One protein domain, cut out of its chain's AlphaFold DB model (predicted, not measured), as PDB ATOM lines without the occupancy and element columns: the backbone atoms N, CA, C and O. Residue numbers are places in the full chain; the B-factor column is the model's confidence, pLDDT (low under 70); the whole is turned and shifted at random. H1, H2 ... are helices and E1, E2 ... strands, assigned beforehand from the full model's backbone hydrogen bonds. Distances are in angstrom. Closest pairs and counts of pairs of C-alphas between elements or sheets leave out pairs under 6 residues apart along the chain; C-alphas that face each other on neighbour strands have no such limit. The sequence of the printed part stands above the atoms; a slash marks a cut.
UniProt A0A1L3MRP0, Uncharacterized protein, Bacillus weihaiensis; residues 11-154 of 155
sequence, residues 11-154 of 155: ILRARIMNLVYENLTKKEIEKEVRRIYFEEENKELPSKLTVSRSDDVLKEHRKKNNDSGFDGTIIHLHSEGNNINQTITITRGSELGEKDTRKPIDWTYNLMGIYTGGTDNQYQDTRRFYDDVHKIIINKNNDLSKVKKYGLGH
ATOM      1  N   ILE A  11     -15.797  27.062 -52.829       84.56
ATOM      2  CA  ILE A  11     -16.321  27.130 -54.193       84.56
ATOM      3  C   ILE A  11     -17.840  27.343 -54.179       84.56
ATOM      4  O   ILE A  11     -18.334  28.233 -54.873       84.56
ATOM      5  N   LEU A  12     -18.588  26.592 -53.358       86.50
ATOM      6  CA  LEU A  12     -20.040  26.767 -53.235       86.50
ATOM      7  C   LEU A  12     -20.394  28.183 -52.780       86.50
ATOM      8  O   LEU A  12     -21.261  28.828 -53.370       86.50
ATOM      9  N   ARG A  13     -19.717  28.676 -51.739       85.31
ATOM     10  CA  ARG A  13     -19.960  30.016 -51.195       85.31
ATOM     11  C   ARG A  13     -19.647  31.096 -52.229       85.31
ATOM     12  O   ARG A  13     -20.501  31.947 -52.467       85.31
ATOM     13  N   ALA A  14     -18.505  31.009 -52.911       82.50
ATOM     14  CA  ALA A  14     -18.119  31.958 -53.955       82.50
ATOM     15  C   ALA A  14     -19.117  31.983 -55.127       82.50
ATOM     16  O   ALA A  14     -19.565  33.053 -55.544       82.50
ATOM     17  N   ARG A  15     -19.527  30.813 -55.636       86.69
ATOM     18  CA  ARG A  15     -20.492  30.723 -56.748       86.69
ATOM     19  C   ARG A  15     -21.865  31.282 -56.366       86.69
ATOM     20  O   ARG A  15     -22.475  31.989 -57.163       86.69
ATOM     21  N   ILE A  16     -22.342  31.005 -55.151       87.81
ATOM     22  CA  ILE A  16     -23.633  31.512 -54.659       87.81
ATOM     23  C   ILE A  16     -23.584  33.020 -54.406       87.81
ATOM     24  O   ILE A  16     -24.553  33.711 -54.712       87.81
ATOM     25  N   MET A  17     -22.473  33.546 -53.888       81.12
ATOM     26  CA  MET A  17     -22.291  34.992 -53.767       81.12
ATOM     27  C   MET A  17     -22.352  35.656 -55.138       81.12
ATOM     28  O   MET A  17     -23.195  36.527 -55.326       81.12
ATOM     29  N   ASN A  18     -21.544  35.204 -56.106       83.06
ATOM     30  CA  ASN A  18     -21.532  35.758 -57.467       83.06
ATOM     31  C   ASN A  18     -22.932  35.776 -58.091       83.06
ATOM     32  O   ASN A  18     -23.360  36.801 -58.612       83.06
ATOM     33  N   LEU A  19     -23.685  34.686 -57.938       86.81
ATOM     34  CA  LEU A  19     -25.075  34.598 -58.381       86.81
ATOM     35  C   LEU A  19     -25.978  35.663 -57.737       86.81
ATOM     36  O   LEU A  19     -26.854  36.222 -58.390       86.81
ATOM     37  N   VAL A  20     -25.792  35.946 -56.445       81.94
ATOM     38  CA  VAL A  20     -26.546  36.993 -55.742       81.94
ATOM     39  C   VAL A  20     -26.126  38.391 -56.194       81.94
ATOM     40  O   VAL A  20     -26.963  39.288 -56.131       81.94
ATOM     41  N   TYR A  21     -24.891  38.592 -56.672       75.75
ATOM     42  CA  TYR A  21     -24.438  39.840 -57.309       75.75
ATOM     43  C   TYR A  21     -25.034  40.066 -58.704       75.75
ATOM     44  O   TYR A  21     -25.166  41.210 -59.140       75.75
ATOM     45  N   GLU A  22     -25.488  39.012 -59.372       77.69
ATOM     46  CA  GLU A  22     -26.267  39.147 -60.597       77.69
ATOM     47  C   GLU A  22     -27.678  39.677 -60.278       77.69
ATOM     48  O   GLU A  22     -28.303  39.326 -59.273       77.69
ATOM     49  N   ASN A  23     -28.219  40.545 -61.139       75.44
ATOM     50  CA  ASN A  23     -29.540  41.161 -60.950       75.44
ATOM     51  C   ASN A  23     -30.701  40.196 -61.285       75.44
ATOM     52  O   ASN A  23     -31.663  40.551 -61.962       75.44
ATOM     53  N   LEU A  24     -30.586  38.945 -60.837       85.19
ATOM     54  CA  LEU A  24     -31.552  37.870 -61.053       85.19
ATOM     55  C   LEU A  24     -32.774  38.043 -60.157       85.19
ATOM     56  O   LEU A  24     -32.711  38.699 -59.121       85.19
ATOM     57  N   THR A  25     -33.898  37.425 -60.489       88.88
ATOM     58  CA  THR A  25     -35.051  37.359 -59.584       88.88
ATOM     59  C   THR A  25     -34.826  36.336 -58.462       88.88
ATOM     60  O   THR A  25     -34.020  35.415 -58.574       88.88
ATOM     61  N   LYS A  26     -35.600  36.432 -57.370       89.81
ATOM     62  CA  LYS A  26     -35.543  35.461 -56.254       89.81
ATOM     63  C   LYS A  26     -35.709  34.009 -56.719       89.81
ATOM     64  O   LYS A  26     -34.991  33.138 -56.247       89.81
ATOM     65  N   LYS A  27     -36.620  33.756 -57.666       89.69
ATOM     66  CA  LYS A  27     -36.862  32.411 -58.217       89.69
ATOM     67  C   LYS A  27     -35.682  31.896 -59.040       89.69
ATOM     68  O   LYS A  27     -35.395  30.704 -59.003       89.69
ATOM     69  N   GLU A  28     -35.015  32.775 -59.780       91.44
ATOM     70  CA  GLU A  28     -33.811  32.418 -60.533       91.44
ATOM     71  C   GLU A  28     -32.659  32.097 -59.588       91.44
ATOM     72  O   GLU A  28     -32.034  31.056 -59.753       91.44
ATOM     73  N   ILE A  29     -32.462  32.892 -58.528       90.50
ATOM     74  CA  ILE A  29     -31.486  32.561 -57.481       90.50
ATOM     75  C   ILE A  29     -31.811  31.198 -56.868       90.50
ATOM     76  O   ILE A  29     -30.933  30.352 -56.749       90.50
ATOM     77  N   GLU A  30     -33.073  30.937 -56.512       93.00
ATOM     78  CA  GLU A  30     -33.471  29.645 -55.944       93.00
ATOM     79  C   GLU A  30     -33.137  28.463 -56.864       93.00
ATOM     80  O   GLU A  30     -32.692  27.413 -56.388       93.00
ATOM     81  N   LYS A  31     -33.338  28.631 -58.173       93.56
ATOM     82  CA  LYS A  31     -33.035  27.618 -59.185       93.56
ATOM     83  C   LYS A  31     -31.529  27.426 -59.361       93.56
ATOM     84  O   LYS A  31     -31.055  26.292 -59.316       93.56
ATOM     85  N   GLU A  32     -30.779  28.508 -59.532       93.56
ATOM     86  CA  GLU A  32     -29.345  28.430 -59.792       93.56
ATOM     87  C   GLU A  32     -28.564  27.981 -58.552       93.56
ATOM     88  O   GLU A  32     -27.636  27.194 -58.692       93.56
ATOM     89  N   VAL A  33     -28.978  28.335 -57.326       92.56
ATOM     90  CA  VAL A  33     -28.351  27.778 -56.110       92.56
ATOM     91  C   VAL A  33     -28.519  26.257 -56.048       92.56
ATOM     92  O   VAL A  33     -27.573  25.549 -55.707       92.56
ATOM     93  N   ARG A  34     -29.695  25.723 -56.408       93.75
ATOM     94  CA  ARG A  34     -29.903  24.262 -56.475       93.75
ATOM     95  C   ARG A  34     -29.013  23.614 -57.525       93.75
ATOM     96  O   ARG A  34     -28.470  22.542 -57.272       93.75
ATOM     97  N   ARG A  35     -28.872  24.263 -58.681       93.88
ATOM     98  CA  ARG A  35     -28.007  23.803 -59.764       93.88
ATOM     99  C   ARG A  35     -26.538  23.792 -59.342       93.88
ATOM    100  O   ARG A  35     -25.901  22.758 -59.479       93.88
ATOM    101  N   ILE A  36     -26.032  24.891 -58.780       92.81
ATOM    102  CA  ILE A  36     -24.660  25.001 -58.259       92.81
ATOM    103  C   ILE A  36     -24.408  23.910 -57.216       92.81
ATOM    104  O   ILE A  36     -23.407  23.207 -57.295       92.81
ATOM    105  N   TYR A  37     -25.336  23.716 -56.274       92.81
ATOM    106  CA  TYR A  37     -25.205  22.668 -55.264       92.81
ATOM    107  C   TYR A  37     -25.114  21.269 -55.890       92.81
ATOM    108  O   TYR A  37     -24.263  20.477 -55.498       92.81
ATOM    109  N   PHE A  38     -25.949  20.973 -56.889       93.19
ATOM    110  CA  PHE A  38     -25.889  19.703 -57.607       93.19
ATOM    111  C   PHE A  38     -24.578  19.521 -58.378       93.19
ATOM    112  O   PHE A  38     -24.014  18.436 -58.345       93.19
ATOM    113  N   GLU A  39     -24.078  20.561 -59.044       92.81
ATOM    114  CA  GLU A  39     -22.821  20.501 -59.798       92.81
ATOM    115  C   GLU A  39     -21.605  20.242 -58.892       92.81
ATOM    116  O   GLU A  39     -20.734  19.459 -59.264       92.81
ATOM    117  N   GLU A  40     -21.553  20.856 -57.706       90.00
ATOM    118  CA  GLU A  40     -20.410  20.731 -56.787       90.00
ATOM    119  C   GLU A  40     -20.493  19.485 -55.886       90.00
ATOM    120  O   GLU A  40     -19.493  18.806 -55.664       90.00
ATOM    121  N   GLU A  41     -21.680  19.152 -55.367       89.62
ATOM    122  CA  GLU A  41     -21.863  18.048 -54.406       89.62
ATOM    123  C   GLU A  41     -22.347  16.745 -55.067       89.62
ATOM    124  O   GLU A  41     -22.459  15.708 -54.402       89.62
ATOM    125  N   ASN A  42     -22.666  16.792 -56.367       90.75
ATOM    126  CA  ASN A  42     -23.248  15.702 -57.155       90.75
ATOM    127  C   ASN A  42     -24.509  15.088 -56.507       90.75
ATOM    128  O   ASN A  42     -24.751  13.880 -56.572       90.75
ATOM    129  N   LYS A  43     -25.285  15.922 -55.799       90.50
ATOM    130  CA  LYS A  43     -26.475  15.556 -55.014       90.50
ATOM    131  C   LYS A  43     -27.500  16.680 -55.041       90.50
ATOM    132  O   LYS A  43     -27.148  17.853 -55.088       90.50
ATOM    133  N   GLU A  44     -28.780  16.335 -54.950       91.06
ATOM    134  CA  GLU A  44     -29.825  17.350 -54.822       91.06
ATOM    135  C   GLU A  44     -29.756  18.070 -53.470       91.06
ATOM    136  O   GLU A  44     -29.442  17.472 -52.437       91.06
ATOM    137  N   LEU A  45     -30.091  19.363 -53.476       90.25
ATOM    138  CA  LEU A  45     -30.158  20.170 -52.263       90.25
ATOM    139  C   LEU A  45     -31.244  19.605 -51.321       90.25
ATOM    140  O   LEU A  45     -32.431  19.696 -51.654       90.25
ATOM    141  N   PRO A  46     -30.888  19.108 -50.121       89.06
ATOM    142  CA  PRO A  46     -31.798  18.362 -49.245       89.06
ATOM    143  C   PRO A  46     -32.793  19.256 -48.476       89.06
ATOM    144  O   PRO A  46     -33.347  18.855 -47.448       89.06
ATOM    145  N   SER A  47     -33.009  20.489 -48.935       88.12
ATOM    146  CA  SER A  47     -33.831  21.486 -48.259       88.12
ATOM    147  C   SER A  47     -34.641  22.355 -49.209       88.12
ATOM    148  O   SER A  47     -34.277  22.613 -50.364       88.12
ATOM    149  N   LYS A  48     -35.747  22.880 -48.683       90.38
ATOM    150  CA  LYS A  48     -36.433  24.020 -49.280       90.38
ATOM    151  C   LYS A  48     -35.529  25.240 -49.147       90.38
ATOM    152  O   LYS A  48     -34.904  25.435 -48.109       90.38
ATOM    153  N   LEU A  49     -35.454  26.024 -50.212       92.06
ATOM    154  CA  LEU A  49     -34.650  27.234 -50.279       92.06
ATOM    155  C   LEU A  49     -35.612  28.394 -50.486       92.06
ATOM    156  O   LEU A  49     -36.493  28.300 -51.340       92.06
ATOM    157  N   THR A  50     -35.472  29.437 -49.680       92.12
ATOM    158  CA  THR A  50     -36.220  30.685 -49.838       92.12
ATOM    159  C   THR A  50     -35.277  31.870 -49.779       92.12
ATOM    160  O   THR A  50     -34.445  31.946 -48.873       92.12
ATOM    161  N   VAL A  51     -35.431  32.799 -50.718       92.12
ATOM    162  CA  VAL A  51     -34.596  34.003 -50.813       92.12
ATOM    163  C   VAL A  51     -35.376  35.226 -50.327       92.12
ATOM    164  O   VAL A  51     -36.523  35.442 -50.718       92.12
ATOM    165  N   SER A  52     -34.749  36.047 -49.487       90.38
ATOM    166  CA  SER A  52     -35.269  37.342 -49.030       90.38
ATOM    167  C   SER A  52     -34.287  38.445 -49.400       90.38
ATOM    168  O   SER A  52     -33.100  38.301 -49.132       90.38
ATOM    169  N   ARG A  53     -34.769  39.540 -49.992       89.56
ATOM    170  CA  ARG A  53     -33.952  40.708 -50.359       89.56
ATOM    171  C   ARG A  53     -34.322  41.926 -49.528       89.56
ATOM    172  O   ARG A  53     -35.498  42.098 -49.197       89.56
ATOM    173  N   SER A  54     -33.338  42.767 -49.225       86.19
ATOM    174  CA  SER A  54     -33.521  44.010 -48.474       86.19
ATOM    175  C   SER A  54     -34.524  44.935 -49.160       86.19
ATOM    176  O   SER A  54     -35.402  45.454 -48.481       86.19
ATOM    177  N   ASP A  55     -34.491  45.045 -50.489       84.88
ATOM    178  CA  ASP A  55     -35.411  45.902 -51.255       84.88
ATOM    179  C   ASP A  55     -36.885  45.517 -51.079       84.88
ATOM    180  O   ASP A  55     -37.767  46.377 -51.076       84.88
ATOM    181  N   ASP A  56     -37.162  44.222 -50.903       86.75
ATOM    182  CA  ASP A  56     -38.518  43.724 -50.673       86.75
ATOM    183  C   ASP A  56     -38.934  43.885 -49.208       86.75
ATOM    184  O   ASP A  56     -40.057  44.297 -48.917       86.75
ATOM    185  N   VAL A  57     -38.038  43.538 -48.281       86.69
ATOM    186  CA  VAL A  57     -38.333  43.486 -46.840       86.69
ATOM    187  C   VAL A  57     -38.361  44.886 -46.226       86.69
ATOM    188  O   VAL A  57     -39.245  45.195 -45.430       86.69
ATOM    189  N   LEU A  58     -37.441  45.761 -46.631       84.19
ATOM    190  CA  LEU A  58     -37.338  47.144 -46.161       84.19
ATOM    191  C   LEU A  58     -38.143  48.132 -47.014       84.19
ATOM    192  O   LEU A  58     -38.103  49.330 -46.738       84.19
ATOM    193  N   LYS A  59     -38.907  47.672 -48.015       85.12
ATOM    194  CA  LYS A  59     -39.646  48.528 -48.962       85.12
ATOM    195  C   LYS A  59     -40.431  49.654 -48.285       85.12
ATOM    196  O   LYS A  59     -40.331  50.815 -48.668       85.12
ATOM    197  N   GLU A  60     -41.213  49.320 -47.261       82.31
ATOM    198  CA  GLU A  60     -42.032  50.298 -46.535       82.31
ATOM    199  C   GLU A  60     -41.205  51.186 -45.594       82.31
ATOM    200  O   GLU A  60     -41.585  52.326 -45.330       82.31
ATOM    201  N   HIS A  61     -40.061  50.693 -45.110       79.25
ATOM    202  CA  HIS A  61     -39.131  51.479 -44.302       79.25
ATOM    203  C   HIS A  61     -38.436  52.554 -45.146       79.25
ATOM    204  O   HIS A  61     -38.445  53.721 -44.753       79.25
ATOM    205  N   ARG A  62     -37.941  52.179 -46.332       77.62
ATOM    206  CA  ARG A  62     -37.278  53.068 -47.300       77.62
ATOM    207  C   ARG A  62     -38.218  54.068 -47.974       77.62
ATOM    208  O   ARG A  62     -37.783  55.107 -48.437       77.62
ATOM    209  N   LYS A  63     -39.528  53.800 -48.017       79.06
ATOM    210  CA  LYS A  63     -40.517  54.816 -48.435       79.06
ATOM    211  C   LYS A  63     -40.691  55.936 -47.407       79.06
ATOM    212  O   LYS A  63     -41.096  57.033 -47.773       79.06
ATOM    213  N   LYS A  64     -40.482  55.636 -46.120       77.94
ATOM    214  CA  LYS A  64     -40.719  56.565 -45.002       77.94
ATOM    215  C   LYS A  64     -39.447  57.256 -44.511       77.94
ATOM    216  O   LYS A  64     -39.550  58.291 -43.864       77.94
ATOM    217  N   ASN A  65     -38.281  56.681 -44.788       74.38
ATOM    218  CA  ASN A  65     -36.969  57.159 -44.358       74.38
ATOM    219  C   ASN A  65     -36.036  57.249 -45.567       74.38
ATOM    220  O   ASN A  65     -36.337  56.694 -46.616       74.38
ATOM    221  N   ASN A  66     -34.905  57.936 -45.424       70.31
ATOM    222  CA  ASN A  66     -33.918  58.003 -46.497       70.31
ATOM    223  C   ASN A  66     -33.294  56.617 -46.733       70.31
ATOM    224  O   ASN A  66     -32.877  55.977 -45.768       70.31
ATOM    225  N   ASP A  67     -33.229  56.166 -47.989       71.44
ATOM    226  CA  ASP A  67     -32.584  54.896 -48.337       71.44
ATOM    227  C   ASP A  67     -31.087  54.991 -48.012       71.44
ATOM    228  O   ASP A  67     -30.384  55.875 -48.508       71.44
ATOM    229  N   SER A  68     -30.604  54.106 -47.138       69.06
ATOM    230  CA  SER A  68     -29.197  54.071 -46.737       69.06
ATOM    231  C   SER A  68     -28.274  53.512 -47.828       69.06
ATOM    232  O   SER A  68     -27.052  53.616 -47.699       69.06
ATOM    233  N   GLY A  69     -28.839  52.928 -48.891       69.88
ATOM    234  CA  GLY A  69     -28.102  52.228 -49.943       69.88
ATOM    235  C   GLY A  69     -27.732  50.787 -49.580       69.88
ATOM    236  O   GLY A  69     -26.989  50.148 -50.317       69.88
ATOM    237  N   PHE A  70     -28.233  50.264 -48.454       76.06
ATOM    238  CA  PHE A  70     -27.984  48.890 -48.026       76.06
ATOM    239  C   PHE A  70     -28.630  47.858 -48.969       76.06
ATOM    240  O   PHE A  70     -29.860  47.789 -49.076       76.06
ATOM    241  N   ASP A  71     -27.818  46.986 -49.572       78.25
ATOM    242  CA  ASP A  71     -28.258  45.848 -50.388       78.25
ATOM    243  C   ASP A  71     -27.830  44.527 -49.727       78.25
ATOM    244  O   ASP A  71     -26.648  44.226 -49.546       78.25
ATOM    245  N   GLY A  72     -28.824  43.736 -49.326       84.38
ATOM    246  CA  GLY A  72     -28.625  42.482 -48.619       84.38
ATOM    247  C   GLY A  72     -29.587  41.404 -49.093       84.38
ATOM    248  O   GLY A  72     -30.770  41.642 -49.336       84.38
ATOM    249  N   THR A  73     -29.089  40.176 -49.166       89.00
ATOM    250  CA  THR A  73     -29.863  38.980 -49.494       89.00
ATOM    251  C   THR A  73     -29.680  37.930 -48.403       89.00
ATOM    252  O   THR A  73     -28.565  37.619 -48.003       89.00
ATOM    253  N   ILE A  74     -30.776  37.347 -47.920       89.88
ATOM    254  CA  ILE A  74     -30.757  36.210 -46.997       89.88
ATOM    255  C   ILE A  74     -31.325  34.988 -47.710       89.88
ATOM    256  O   ILE A  74     -32.469  34.998 -48.170       89.88
ATOM    257  N   ILE A  75     -30.531  33.924 -47.760       91.31
ATOM    258  CA  ILE A  75     -30.930  32.602 -48.232       91.31
ATOM    259  C   ILE A  75     -31.259  31.752 -47.009       91.31
ATOM    260  O   ILE A  75     -30.412  31.549 -46.143       91.31
ATOM    261  N   HIS A  76     -32.482  31.241 -46.928       91.94
ATOM    262  CA  HIS A  76     -32.913  30.329 -45.867       91.94
ATOM    263  C   HIS A  76     -33.098  28.920 -46.424       91.94
ATOM    264  O   HIS A  76     -33.841  28.715 -47.384       91.94
ATOM    265  N   LEU A  77     -32.405  27.963 -45.812       90.56
ATOM    266  CA  LEU A  77     -32.475  26.534 -46.076       90.56
ATOM    267  C   LEU A  77     -33.251  25.863 -44.942       90.56
ATOM    268  O   LEU A  77     -32.834  25.927 -43.783       90.56
ATOM    269  N   HIS A  78     -34.359  25.203 -45.276       89.44
ATOM    270  CA  HIS A  78     -35.211  24.527 -44.301       89.44
ATOM    271  C   HIS A  78     -35.639  23.125 -44.749       89.44
ATOM    272  O   HIS A  78     -36.090  22.931 -45.880       89.44
ATOM    273  N   SER A  79     -35.513  22.144 -43.858       86.69
ATOM    274  CA  SER A  79     -36.064  20.796 -44.004       86.69
ATOM    275  C   SER A  79     -36.217  20.154 -42.631       86.69
ATOM    276  O   SER A  79     -35.217  19.861 -41.977       86.69
ATOM    277  N   GLU A  80     -37.455  19.898 -42.210       79.94
ATOM    278  CA  GLU A  80     -37.738  19.218 -40.939       79.94
ATOM    279  C   GLU A  80     -37.180  17.787 -40.941       79.94
ATOM    280  O   GLU A  80     -36.469  17.401 -40.017       79.94
ATOM    281  N   GLY A  81     -37.407  17.034 -42.027       79.12
ATOM    282  CA  GLY A  81     -36.965  15.639 -42.150       79.12
ATOM    283  C   GLY A  81     -35.445  15.457 -42.093       79.12
ATOM    284  O   GLY A  81     -34.963  14.455 -41.574       79.12
ATOM    285  N   ASN A  82     -34.686  16.453 -42.558       79.31
ATOM    286  CA  ASN A  82     -33.221  16.440 -42.528       79.31
ATOM    287  C   ASN A  82     -32.636  17.273 -41.370       79.31
ATOM    288  O   ASN A  82     -31.416  17.421 -41.282       79.31
ATOM    289  N   ASN A  83     -33.482  17.819 -40.483       81.19
ATOM    290  CA  ASN A  83     -33.096  18.716 -39.387       81.19
ATOM    291  C   ASN A  83     -32.252  19.920 -39.862       81.19
ATOM    292  O   ASN A  83     -31.271  20.321 -39.229       81.19
ATOM    293  N   ILE A  84     -32.616  20.487 -41.011       84.81
ATOM    294  CA  ILE A  84     -31.944  21.628 -41.632       84.81
ATOM    295  C   ILE A  84     -32.735  22.884 -41.299       84.81
ATOM    296  O   ILE A  84     -33.899  23.006 -41.669       84.81
ATOM    297  N   ASN A  85     -32.080  23.842 -40.653       87.12
ATOM    298  CA  ASN A  85     -32.605  25.187 -40.468       87.12
ATOM    299  C   ASN A  85     -31.424  26.164 -40.453       87.12
ATOM    300  O   ASN A  85     -30.781  26.356 -39.420       87.12
ATOM    301  N   GLN A  86     -31.055  26.683 -41.624       87.62
ATOM    302  CA  GLN A  86     -29.828  27.459 -41.817       87.62
ATOM    303  C   GLN A  86     -30.112  28.725 -42.626       87.62
ATOM    304  O   GLN A  86     -30.814  28.669 -43.631       87.62
ATOM    305  N   THR A  87     -29.561  29.861 -42.217       87.75
ATOM    306  CA  THR A  87     -29.625  31.118 -42.968       87.75
ATOM    307  C   THR A  87     -28.234  31.563 -43.371       87.75
ATOM    308  O   THR A  87     -27.334  31.572 -42.531       87.75
ATOM    309  N   ILE A  88     -28.089  31.988 -44.620       86.44
ATOM    310  CA  ILE A  88     -26.874  32.583 -45.168       86.44
ATOM    311  C   ILE A  88     -27.209  34.019 -45.548       86.44
ATOM    312  O   ILE A  88     -28.063  34.251 -46.403       86.44
ATOM    313  N   THR A  89     -26.569  34.973 -44.886       84.62
ATOM    314  CA  THR A  89     -26.715  36.402 -45.166       84.62
ATOM    315  C   THR A  89     -25.576  36.845 -46.071       84.62
ATOM    316  O   THR A  89     -24.419  36.694 -45.700       84.62
ATOM    317  N   ILE A  90     -25.909  37.389 -47.235       82.31
ATOM    318  CA  ILE A  90     -24.981  37.970 -48.204       82.31
ATOM    319  C   ILE A  90     -25.263  39.466 -48.253       82.31
ATOM    320  O   ILE A  90     -26.383  39.868 -48.571       82.31
ATOM    321  N   THR A  91     -24.276  40.290 -47.933       75.62
ATOM    322  CA  THR A  91     -24.391  41.752 -48.020       75.62
ATOM    323  C   THR A  91     -23.483  42.283 -49.107       75.62
ATOM    324  O   THR A  91     -22.303  41.932 -49.142       75.62
ATOM    325  N   ARG A  92     -24.010  43.161 -49.958       70.94
ATOM    326  CA  ARG A  92     -23.178  43.976 -50.837       70.94
ATOM    327  C   ARG A  92     -22.763  45.207 -50.038       70.94
ATOM    328  O   ARG A  92     -23.625  45.961 -49.589       70.94
ATOM    329  N   GLY A  93     -21.468  45.363 -49.774       55.28
ATOM    330  CA  GLY A  93     -20.967  46.574 -49.128       55.28
ATOM    331  C   GLY A  93     -21.302  47.809 -49.967       55.28
ATOM    332  O   GLY A  93     -21.466  47.717 -51.183       55.28
ATOM    333  N   SER A  94     -21.391  48.977 -49.329       43.00
ATOM    334  CA  SER A  94     -21.269  50.233 -50.063       43.00
ATOM    335  C   SER A  94     -19.857  50.267 -50.637       43.00
ATOM    336  O   SER A  94     -18.907  50.410 -49.870       43.00
ATOM    337  N   GLU A  95     -19.717  50.079 -51.946       41.03
ATOM    338  CA  GLU A  95     -18.449  50.200 -52.666       41.03
ATOM    339  C   GLU A  95     -17.870  51.612 -52.447       41.03
ATOM    340  O   GLU A  95     -18.059  52.531 -53.243       41.03
ATOM    341  N   LEU A  96     -17.147  51.824 -51.347       35.53
ATOM    342  CA  LEU A  96     -16.127  52.859 -51.292       35.53
ATOM    343  C   LEU A  96     -14.981  52.309 -52.131       35.53
ATOM    344  O   LEU A  96     -14.160  51.561 -51.622       35.53
ATOM    345  N   GLY A  97     -15.025  52.617 -53.431       35.72
ATOM    346  CA  GLY A  97     -14.224  52.009 -54.493       35.72
ATOM    347  C   GLY A  97     -12.874  51.449 -54.052       35.72
ATOM    348  O   GLY A  97     -11.896  52.191 -53.918       35.72
ATOM    349  N   GLU A  98     -12.805  50.128 -53.896       34.72
ATOM    350  CA  GLU A  98     -11.530  49.439 -53.803       34.72
ATOM    351  C   GLU A  98     -10.932  49.346 -55.206       34.72
ATOM    352  O   GLU A  98     -11.462  48.737 -56.136       34.72
ATOM    353  N   LYS A  99      -9.815  50.054 -55.371       33.84
ATOM    354  CA  LYS A  99      -8.981  50.009 -56.564       33.84
ATOM    355  C   LYS A  99      -8.433  48.594 -56.739       33.84
ATOM    356  O   LYS A  99      -7.588  48.168 -55.963       33.84
ATOM    357  N   ASP A 100      -8.869  47.946 -57.811       41.38
ATOM    358  CA  ASP A 100      -8.046  47.136 -58.714       41.38
ATOM    359  C   ASP A 100      -6.927  46.322 -58.033       41.38
ATOM    360  O   ASP A 100      -5.741  46.647 -58.130       41.38
ATOM    361  N   THR A 101      -7.282  45.227 -57.358       36.53
ATOM    362  CA  THR A 101      -6.301  44.178 -57.050       36.53
ATOM    363  C   THR A 101      -6.820  42.800 -57.436       36.53
ATOM    364  O   THR A 101      -7.632  42.198 -56.744       36.53
ATOM    365  N   ARG A 102      -6.281  42.274 -58.547       35.84
ATOM    366  CA  ARG A 102      -6.309  40.856 -58.942       35.84
ATOM    367  C   ARG A 102      -5.650  39.977 -57.867       35.84
ATOM    368  O   ARG A 102      -4.493  39.579 -58.006       35.84
ATOM    369  N   LYS A 103      -6.371  39.652 -56.802       33.97
ATOM    370  CA  LYS A 103      -6.055  38.536 -55.902       33.97
ATOM    371  C   LYS A 103      -7.334  37.728 -55.670       33.97
ATOM    372  O   LYS A 103      -8.408  38.315 -55.739       33.97
ATOM    373  N   PRO A 104      -7.254  36.402 -55.468       36.47
ATOM    374  CA  PRO A 104      -8.416  35.616 -55.064       36.47
ATOM    375  C   PRO A 104      -8.909  36.181 -53.727       36.47
ATOM    376  O   PRO A 104      -8.217  36.075 -52.721       36.47
ATOM    377  N   ILE A 105     -10.026  36.903 -53.789       43.38
ATOM    378  CA  ILE A 105     -10.577  37.744 -52.721       43.38
ATOM    379  C   ILE A 105     -10.855  36.876 -51.491       43.38
ATOM    380  O   ILE A 105     -11.536  35.868 -51.615       43.38
ATOM    381  N   ASP A 106     -10.337  37.239 -50.319       40.19
ATOM    382  CA  ASP A 106     -10.676  36.592 -49.047       40.19
ATOM    383  C   ASP A 106     -12.152  36.901 -48.711       40.19
ATOM    384  O   ASP A 106     -12.486  37.916 -48.111       40.19
ATOM    385  N   TRP A 107     -13.065  36.043 -49.179       49.19
ATOM    386  CA  TRP A 107     -14.520  36.283 -49.256       49.19
ATOM    387  C   TRP A 107     -15.304  35.827 -48.001       49.19
ATOM    388  O   TRP A 107     -16.537  35.813 -47.987       49.19
ATOM    389  N   THR A 108     -14.612  35.420 -46.930       41.50
ATOM    390  CA  THR A 108     -15.226  34.920 -45.687       41.50
ATOM    391  C   THR A 108     -15.076  35.906 -44.538       41.50
ATOM    392  O   THR A 108     -14.013  36.040 -43.940       41.50
ATOM    393  N   TYR A 109     -16.192  36.520 -44.143       45.94
ATOM    394  CA  TYR A 109     -16.286  37.270 -42.896       45.94
ATOM    395  C   TYR A 109     -17.153  36.514 -41.894       45.94
ATOM    396  O   TYR A 109     -18.260  36.074 -42.204       45.94
ATOM    397  N   ASN A 110     -16.693  36.420 -40.644       41.75
ATOM    398  CA  ASN A 110     -17.616  36.175 -39.541       41.75
ATOM    399  C   ASN A 110     -18.666  37.295 -39.565       41.75
ATOM    400  O   ASN A 110     -18.293  38.455 -39.713       41.75
ATOM    401  N   LEU A 111     -19.948  36.956 -39.381       45.44
ATOM    402  CA  LEU A 111     -21.117  37.860 -39.380       45.44
ATOM    403  C   LEU A 111     -20.886  39.204 -38.646       45.44
ATOM    404  O   LEU A 111     -21.515  40.199 -38.978       45.44
ATOM    405  N   MET A 112     -19.947  39.247 -37.693       44.28
ATOM    406  CA  MET A 112     -19.502  40.456 -36.995       44.28
ATOM    407  C   MET A 112     -18.883  41.536 -37.910       44.28
ATOM    408  O   MET A 112     -19.049  42.717 -37.625       44.28
ATOM    409  N   GLY A 113     -18.208  41.163 -39.004       44.75
ATOM    410  CA  GLY A 113     -17.571  42.094 -39.952       44.75
ATOM    411  C   GLY A 113     -18.545  42.784 -40.913       44.75
ATOM    412  O   GLY A 113     -18.251  43.851 -41.431       44.75
ATOM    413  N   ILE A 114     -19.751  42.237 -41.094       48.84
ATOM    414  CA  ILE A 114     -20.815  42.878 -41.888       48.84
ATOM    415  C   ILE A 114     -21.340  44.147 -41.184       48.84
ATOM    416  O   ILE A 114     -21.878  45.045 -41.823       48.84
ATOM    417  N   TYR A 115     -21.142  44.260 -39.867       49.09
ATOM    418  CA  TYR A 115     -21.568  45.419 -39.079       49.09
ATOM    419  C   TYR A 115     -20.593  46.607 -39.119       49.09
ATOM    420  O   TYR A 115     -20.883  47.619 -38.486       49.09
ATOM    421  N   THR A 116     -19.446  46.504 -39.802       46.75
ATOM    422  CA  THR A 116     -18.384  47.530 -39.747       46.75
ATOM    423  C   THR A 116     -18.311  48.459 -40.966       46.75
ATOM    424  O   THR A 116     -17.403  49.283 -41.026       46.75
ATOM    425  N   GLY A 117     -19.235  48.360 -41.930       43.19
ATOM    426  CA  GLY A 117     -19.257  49.202 -43.136       43.19
ATOM    427  C   GLY A 117     -20.450  50.162 -43.181       43.19
ATOM    428  O   GLY A 117     -21.593  49.716 -43.164       43.19
ATOM    429  N   GLY A 118     -20.174  51.467 -43.284       49.78
ATOM    430  CA  GLY A 118     -21.165  52.507 -43.590       49.78
ATOM    431  C   GLY A 118     -21.761  53.233 -42.380       49.78
ATOM    432  O   GLY A 118     -21.796  52.710 -41.273       49.78
ATOM    433  N   THR A 119     -22.196  54.477 -42.599       54.56
ATOM    434  CA  THR A 119     -22.786  55.403 -41.606       54.56
ATOM    435  C   THR A 119     -23.856  54.747 -40.716       54.56
ATOM    436  O   THR A 119     -24.474  53.764 -41.120       54.56
ATOM    437  N   ASP A 120     -24.141  55.316 -39.532       62.62
ATOM    438  CA  ASP A 120     -25.091  54.787 -38.524       62.62
ATOM    439  C   ASP A 120     -26.424  54.247 -39.094       62.62
ATOM    440  O   ASP A 120     -27.024  53.328 -38.531       62.62
ATOM    441  N   ASN A 121     -26.881  54.783 -40.229       66.94
ATOM    442  CA  ASN A 121     -28.106  54.368 -40.910       66.94
ATOM    443  C   ASN A 121     -27.986  53.016 -41.646       66.94
ATOM    444  O   ASN A 121     -28.926  52.227 -41.589       66.94
ATOM    445  N   GLN A 122     -26.854  52.701 -42.292       66.81
ATOM    446  CA  GLN A 122     -26.660  51.404 -42.970       66.81
ATOM    447  C   GLN A 122     -26.596  50.250 -41.966       66.81
ATOM    448  O   GLN A 122     -27.165  49.178 -42.193       66.81
ATOM    449  N   TYR A 123     -25.979  50.491 -40.807       71.62
ATOM    450  CA  TYR A 123     -25.985  49.543 -39.696       71.62
ATOM    451  C   TYR A 123     -27.412  49.260 -39.194       71.62
ATOM    452  O   TYR A 123     -27.793  48.101 -38.995       71.62
ATOM    453  N   GLN A 124     -28.225  50.307 -39.020       75.50
ATOM    454  CA  GLN A 124     -29.615  50.162 -38.579       75.50
ATOM    455  C   GLN A 124     -30.472  49.395 -39.590       75.50
ATOM    456  O   GLN A 124     -31.229  48.508 -39.184       75.50
ATOM    457  N   ASP A 125     -30.322  49.673 -40.886       77.25
ATOM    458  CA  ASP A 125     -31.039  48.959 -41.947       77.25
ATOM    459  C   ASP A 125     -30.622  47.493 -42.042       77.25
ATOM    460  O   ASP A 125     -31.481  46.616 -42.151       77.25
ATOM    461  N   THR A 126     -29.327  47.204 -41.898       75.25
ATOM    462  CA  THR A 126     -28.808  45.830 -41.847       75.25
ATOM    463  C   THR A 126     -29.434  45.054 -40.692       75.25
ATOM    464  O   THR A 126     -29.952  43.946 -40.874       75.25
ATOM    465  N   ARG A 127     -29.435  45.645 -39.489       80.06
ATOM    466  CA  ARG A 127     -30.023  45.030 -38.294       80.06
ATOM    467  C   ARG A 127     -31.528  44.823 -38.450       80.06
ATOM    468  O   ARG A 127     -32.028  43.744 -38.143       80.06
ATOM    469  N   ARG A 128     -32.245  45.823 -38.965       83.88
ATOM    470  CA  ARG A 128     -33.690  45.741 -39.207       83.88
ATOM    471  C   ARG A 128     -34.028  44.662 -40.230       83.88
ATOM    472  O   ARG A 128     -34.918  43.857 -39.980       83.88
ATOM    473  N   PHE A 129     -33.308  44.617 -41.349       84.81
ATOM    474  CA  PHE A 129     -33.494  43.598 -42.379       84.81
ATOM    475  C   PHE A 129     -33.318  42.196 -41.807       84.81
ATOM    476  O   PHE A 129     -34.164  41.325 -42.014       84.81
ATOM    477  N   TYR A 130     -32.246  42.002 -41.042       82.62
ATOM    478  CA  TYR A 130     -31.981  40.750 -40.359       82.62
ATOM    479  C   TYR A 130     -33.131  40.355 -39.422       82.62
ATOM    480  O   TYR A 130     -33.654  39.245 -39.526       82.62
ATOM    481  N   ASP A 131     -33.557  41.269 -38.546       84.38
ATOM    482  CA  ASP A 131     -34.620  41.017 -37.574       84.38
ATOM    483  C   ASP A 131     -35.959  40.707 -38.258       84.38
ATOM    484  O   ASP A 131     -36.680  39.803 -37.832       84.38
ATOM    485  N   ASP A 132     -36.298  41.412 -39.337       85.88
ATOM    486  CA  ASP A 132     -37.564  41.222 -40.046       85.88
ATOM    487  C   ASP A 132     -37.588  39.911 -40.841       85.88
ATOM    488  O   ASP A 132     -38.573  39.171 -40.770       85.88
ATOM    489  N   VAL A 133     -36.488  39.540 -41.507       84.19
ATOM    490  CA  VAL A 133     -36.366  38.207 -42.122       84.19
ATOM    491  C   VAL A 133     -36.411  37.114 -41.060       84.19
ATOM    492  O   VAL A 133     -37.088  36.101 -41.245       84.19
ATOM    493  N   HIS A 134     -35.753  37.320 -39.918       82.88
ATOM    494  CA  HIS A 134     -35.776  36.355 -38.826       82.88
ATOM    495  C   HIS A 134     -37.198  36.144 -38.287       82.88
ATOM    496  O   HIS A 134     -37.630  35.000 -38.152       82.88
ATOM    497  N   LYS A 135     -37.972  37.219 -38.084       84.19
ATOM    498  CA  LYS A 135     -39.397  37.131 -37.714       84.19
ATOM    499  C   LYS A 135     -40.219  36.380 -38.762       84.19
ATOM    500  O   LYS A 135     -41.048  35.553 -38.392       84.19
ATOM    501  N   ILE A 136     -39.988  36.624 -40.057       83.31
ATOM    502  CA  ILE A 136     -40.673  35.902 -41.146       83.31
ATOM    503  C   ILE A 136     -40.384  34.398 -41.068       83.31
ATOM    504  O   ILE A 136     -41.295  33.588 -41.242       83.31
ATOM    505  N   ILE A 137     -39.132  34.019 -40.803       80.88
ATOM    506  CA  ILE A 137     -38.716  32.617 -40.673       80.88
ATOM    507  C   ILE A 137     -39.363  31.966 -39.446       80.88
ATOM    508  O   ILE A 137     -39.874  30.851 -39.554       80.88
ATOM    509  N   ILE A 138     -39.377  32.661 -38.308       76.88
ATOM    510  CA  ILE A 138     -39.960  32.170 -37.051       76.88
ATOM    511  C   ILE A 138     -41.467  31.957 -37.197       76.88
ATOM    512  O   ILE A 138     -41.956  30.860 -36.935       76.88
ATOM    513  N   ASN A 139     -42.190  32.968 -37.688       76.50
ATOM    514  CA  ASN A 139     -43.642  32.901 -37.863       76.50
ATOM    515  C   ASN A 139     -44.072  31.770 -38.809       76.50
ATOM    516  O   ASN A 139     -45.199  31.294 -38.723       76.50
ATOM    517  N   LYS A 140     -43.188  31.343 -39.721       71.44
ATOM    518  CA  LYS A 140     -43.460  30.246 -40.654       71.44
ATOM    519  C   LYS A 140     -43.132  28.856 -40.108       71.44
ATOM    520  O   LYS A 140     -43.719  27.905 -40.611       71.44
ATOM    521  N   ASN A 141     -42.210  28.720 -39.151       65.94
ATOM    522  CA  ASN A 141     -41.641  27.412 -38.786       65.94
ATOM    523  C   ASN A 141     -41.773  27.035 -37.296       65.94
ATOM    524  O   ASN A 141     -41.282  25.977 -36.928       65.94
ATOM    525  N   ASN A 142     -42.426  27.848 -36.447       60.22
ATOM    526  CA  ASN A 142     -42.790  27.573 -35.035       60.22
ATOM    527  C   ASN A 142     -41.678  27.092 -34.063       60.22
ATOM    528  O   ASN A 142     -41.949  26.971 -32.872       60.22
ATOM    529  N   ASP A 143     -40.436  26.874 -34.504       56.94
ATOM    530  CA  ASP A 143     -39.319  26.454 -33.654       56.94
ATOM    531  C   ASP A 143     -38.141  27.439 -33.754       56.94
ATOM    532  O   ASP A 143     -37.384  27.500 -34.728       56.94
ATOM    533  N   LEU A 144     -38.026  28.247 -32.698       52.06
ATOM    534  CA  LEU A 144     -37.038  29.307 -32.487       52.06
ATOM    535  C   LEU A 144     -35.617  28.784 -32.223       52.06
ATOM    536  O   LEU A 144     -34.655  29.544 -32.320       52.06
ATOM    537  N   SER A 145     -35.448  27.519 -31.836       51.75
ATOM    538  CA  SER A 145     -34.300  27.149 -30.998       51.75
ATOM    539  C   SER A 145     -33.021  26.736 -31.742       51.75
ATOM    540  O   SER A 145     -31.987  26.551 -31.097       51.75
ATOM    541  N   LYS A 146     -33.035  26.584 -33.079       65.50
ATOM    542  CA  LYS A 146     -31.901  25.978 -33.822       65.50
ATOM    543  C   LYS A 146     -31.588  26.557 -35.211       65.50
ATOM    544  O   LYS A 146     -30.942  25.871 -36.003       65.50
ATOM    545  N   VAL A 147     -31.987  27.793 -35.536       72.62
ATOM    546  CA  VAL A 147     -31.569  28.405 -36.818       72.62
ATOM    547  C   VAL A 147     -30.064  28.691 -36.783       72.62
ATOM    548  O   VAL A 147     -29.618  29.586 -36.060       72.62
ATOM    549  N   LYS A 148     -29.270  27.954 -37.567       78.62
ATOM    550  CA  LYS A 148     -27.837  28.237 -37.741       78.62
ATOM    551  C   LYS A 148     -27.639  29.400 -38.700       78.62
ATOM    552  O   LYS A 148     -28.307  29.477 -39.725       78.62
ATOM    553  N   LYS A 149     -26.720  30.299 -38.365       79.25
ATOM    554  CA  LYS A 149     -26.551  31.583 -39.045       79.25
ATOM    555  C   LYS A 149     -25.135  31.671 -39.602       79.25
ATOM    556  O   LYS A 149     -24.182  31.517 -38.845       79.25
ATOM    557  N   TYR A 150     -25.029  31.936 -40.897       78.19
ATOM    558  CA  TYR A 150     -23.777  32.118 -41.623       78.19
ATOM    559  C   TYR A 150     -23.826  33.464 -42.356       78.19
ATOM    560  O   TYR A 150     -24.888  33.878 -42.822       78.19
ATOM    561  N   GLY A 151     -22.699  34.168 -42.413       70.00
ATOM    562  CA  GLY A 151     -22.565  35.459 -43.089       70.00
ATOM    563  C   GLY A 151     -21.490  35.377 -44.164       70.00
ATOM    564  O   GLY A 151     -20.466  34.735 -43.948       70.00
ATOM    565  N   LEU A 152     -21.743  36.001 -45.308       68.38
ATOM    566  CA  LEU A 152     -20.835  36.113 -46.441       68.38
ATOM    567  C   LEU A 152     -20.801  37.584 -46.878       68.38
ATOM    568  O   LEU A 152     -21.849  38.218 -47.005       68.38
ATOM    569  N   GLY A 153     -19.612  38.138 -47.091       58.75
ATOM    570  CA  GLY A 153     -19.433  39.545 -47.444       58.75
ATOM    571  C   GLY A 153     -18.209  39.734 -48.330       58.75
ATOM    572  O   GLY A 153     -17.289  38.920 -48.287       58.75
ATOM    573  N   HIS A 154     -18.227  40.786 -49.139       45.47
ATOM    574  CA  HIS A 154     -17.131  41.182 -50.023       45.47
ATOM    575  C   HIS A 154     -16.577  42.525 -49.526       45.47
ATOM    576  O   HIS A 154     -17.379  43.429 -49.274       45.47
TER     577      HIS A 154
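This is residues 11 to 154 of the 155 residues of an uncharacterized protein of Bacillus weihaiensis (UniProt A0A1L3MRP0). A twisted sheet of four strands forms the middle layer, with the helical hairpin of H1 and H2 packed on one face and the long helix H6, with the short H5, packed on the other. The short helices H3 and H4 follow E1 at one end of the sheet, and residues 97 to 104 stick out as a free loop. The printed part has 144 residues with six named helices and four named strands, in the order H1 H2 E1 H3 H4 E2 E3 H5 H6 E4; the sheet runs E1 E2 E3 E4 and is mixed. The class is mixed, helices and strands; the whole is compact, with a radius of gyration of the C-alphas of 15.6 A, and spans 42 by 40 by 26 A.

Start at the inner strands E2, residues 71 to 79, and E3, residues 84 to 92: they form a hairpin, antiparallel at 169 degrees, and you will find N 75 and O 88 within hydrogen-bond range at 2.8 A. Beside E2 is the edge strand E1, residues 48 to 53, antiparallel to it at 163 degrees, with N 50 and O 76 at 2.9 A. Beside E3 is the other edge strand E4, residues 148 to 153, parallel to it at 20 degrees, with N 150 and O 87 at 2.8 A. From E1 to E4 the strands' lines turn by 47 degrees. On one face look for H6, residues 120 to 141, over E2 and E3 at a height over the sheet of 9.8 A; it runs along the strands, at 20 degrees to E2 on the local plane, and its closest C-alphas to E2 are those of Thr 126 and Gly 72, 7.6 A apart. On the same face H5, residues 111 to 116, is over E4 at a height of 8.1 A, and the C-alphas of Leu 111 and Gly 151, the closest of the two, are 4.6 A apart. H5 and H6, a helical hairpin, only just touch, with 3 pairs of C-alphas within 8 A, the closest being Tyr 115 and Tyr 123 at 6.1 A. E3, H5, H6 and E4 make a strand-helix-strand unit, two parallel neighbour strands with helices between, whose crossover is right-handed. On the opposite face H1, residues 11 to 21, and H2, residues 26 to 41, complete three layers, helices on both faces of a sheet. They form a helical hairpin and touch at a shallow tilt of 16 degrees, opposite ways, with the C-alphas of Ile 16 and Val 33 closest at 6.2 A. H2 is over E1, slantwise to the strands at 49 degrees on the local plane, and the closest C-alphas, Lys 26 and Val 51, are 5.7 A apart. H1 is over E3, also slantwise, at 53 degrees on the local plane, with Met 17 and Ile 90 closest at 6.9 A between C-alphas. H3, residues 54 to 57, only grazes the sheet and touches H6 at residues 129 to 133 alone, with the C-alphas of Ser 54 and Phe 129 closest at 6.1 A. H4, residues 59 to 64, is not on the sheet and meets H3 only through their link. In H1, H2 and H6 every O i to N i+4 pair is within hydrogen-bond range; H4 has 1 of 2, H5 has 0 of 2 but 3 of 3 O i to N i+3 pairs, and H3 is too short for an i+4 pair.

Find C-alpha 71 at (-28.258, 45.848, -50.388), where E2 begins; it runs 27.0 A, and E3 returns over 25.7 A. E1 is 16.9 A long and E4 17.1 A. Find C-alpha 120 at (-25.091, 54.787, -38.524); from there H6 runs 32.0 A to C-alpha 141. H1 begins at C-alpha 11, (-16.321, 27.130, -54.193), and is 15.4 A long; H2 is 22.2 A.

The printed part runs from residue 11 to 154 with no cut, and the C-alphas of Gly 81 and Lys 99, the two farthest apart, are 46.6 A from each other. The long link is that from E3 to H5, residues 93 to 110. The mean pLDDT of the printed part is 74.3, and residues 68 to 69, 93 to 122, 141 to 146 and 152 to 154 are under 70.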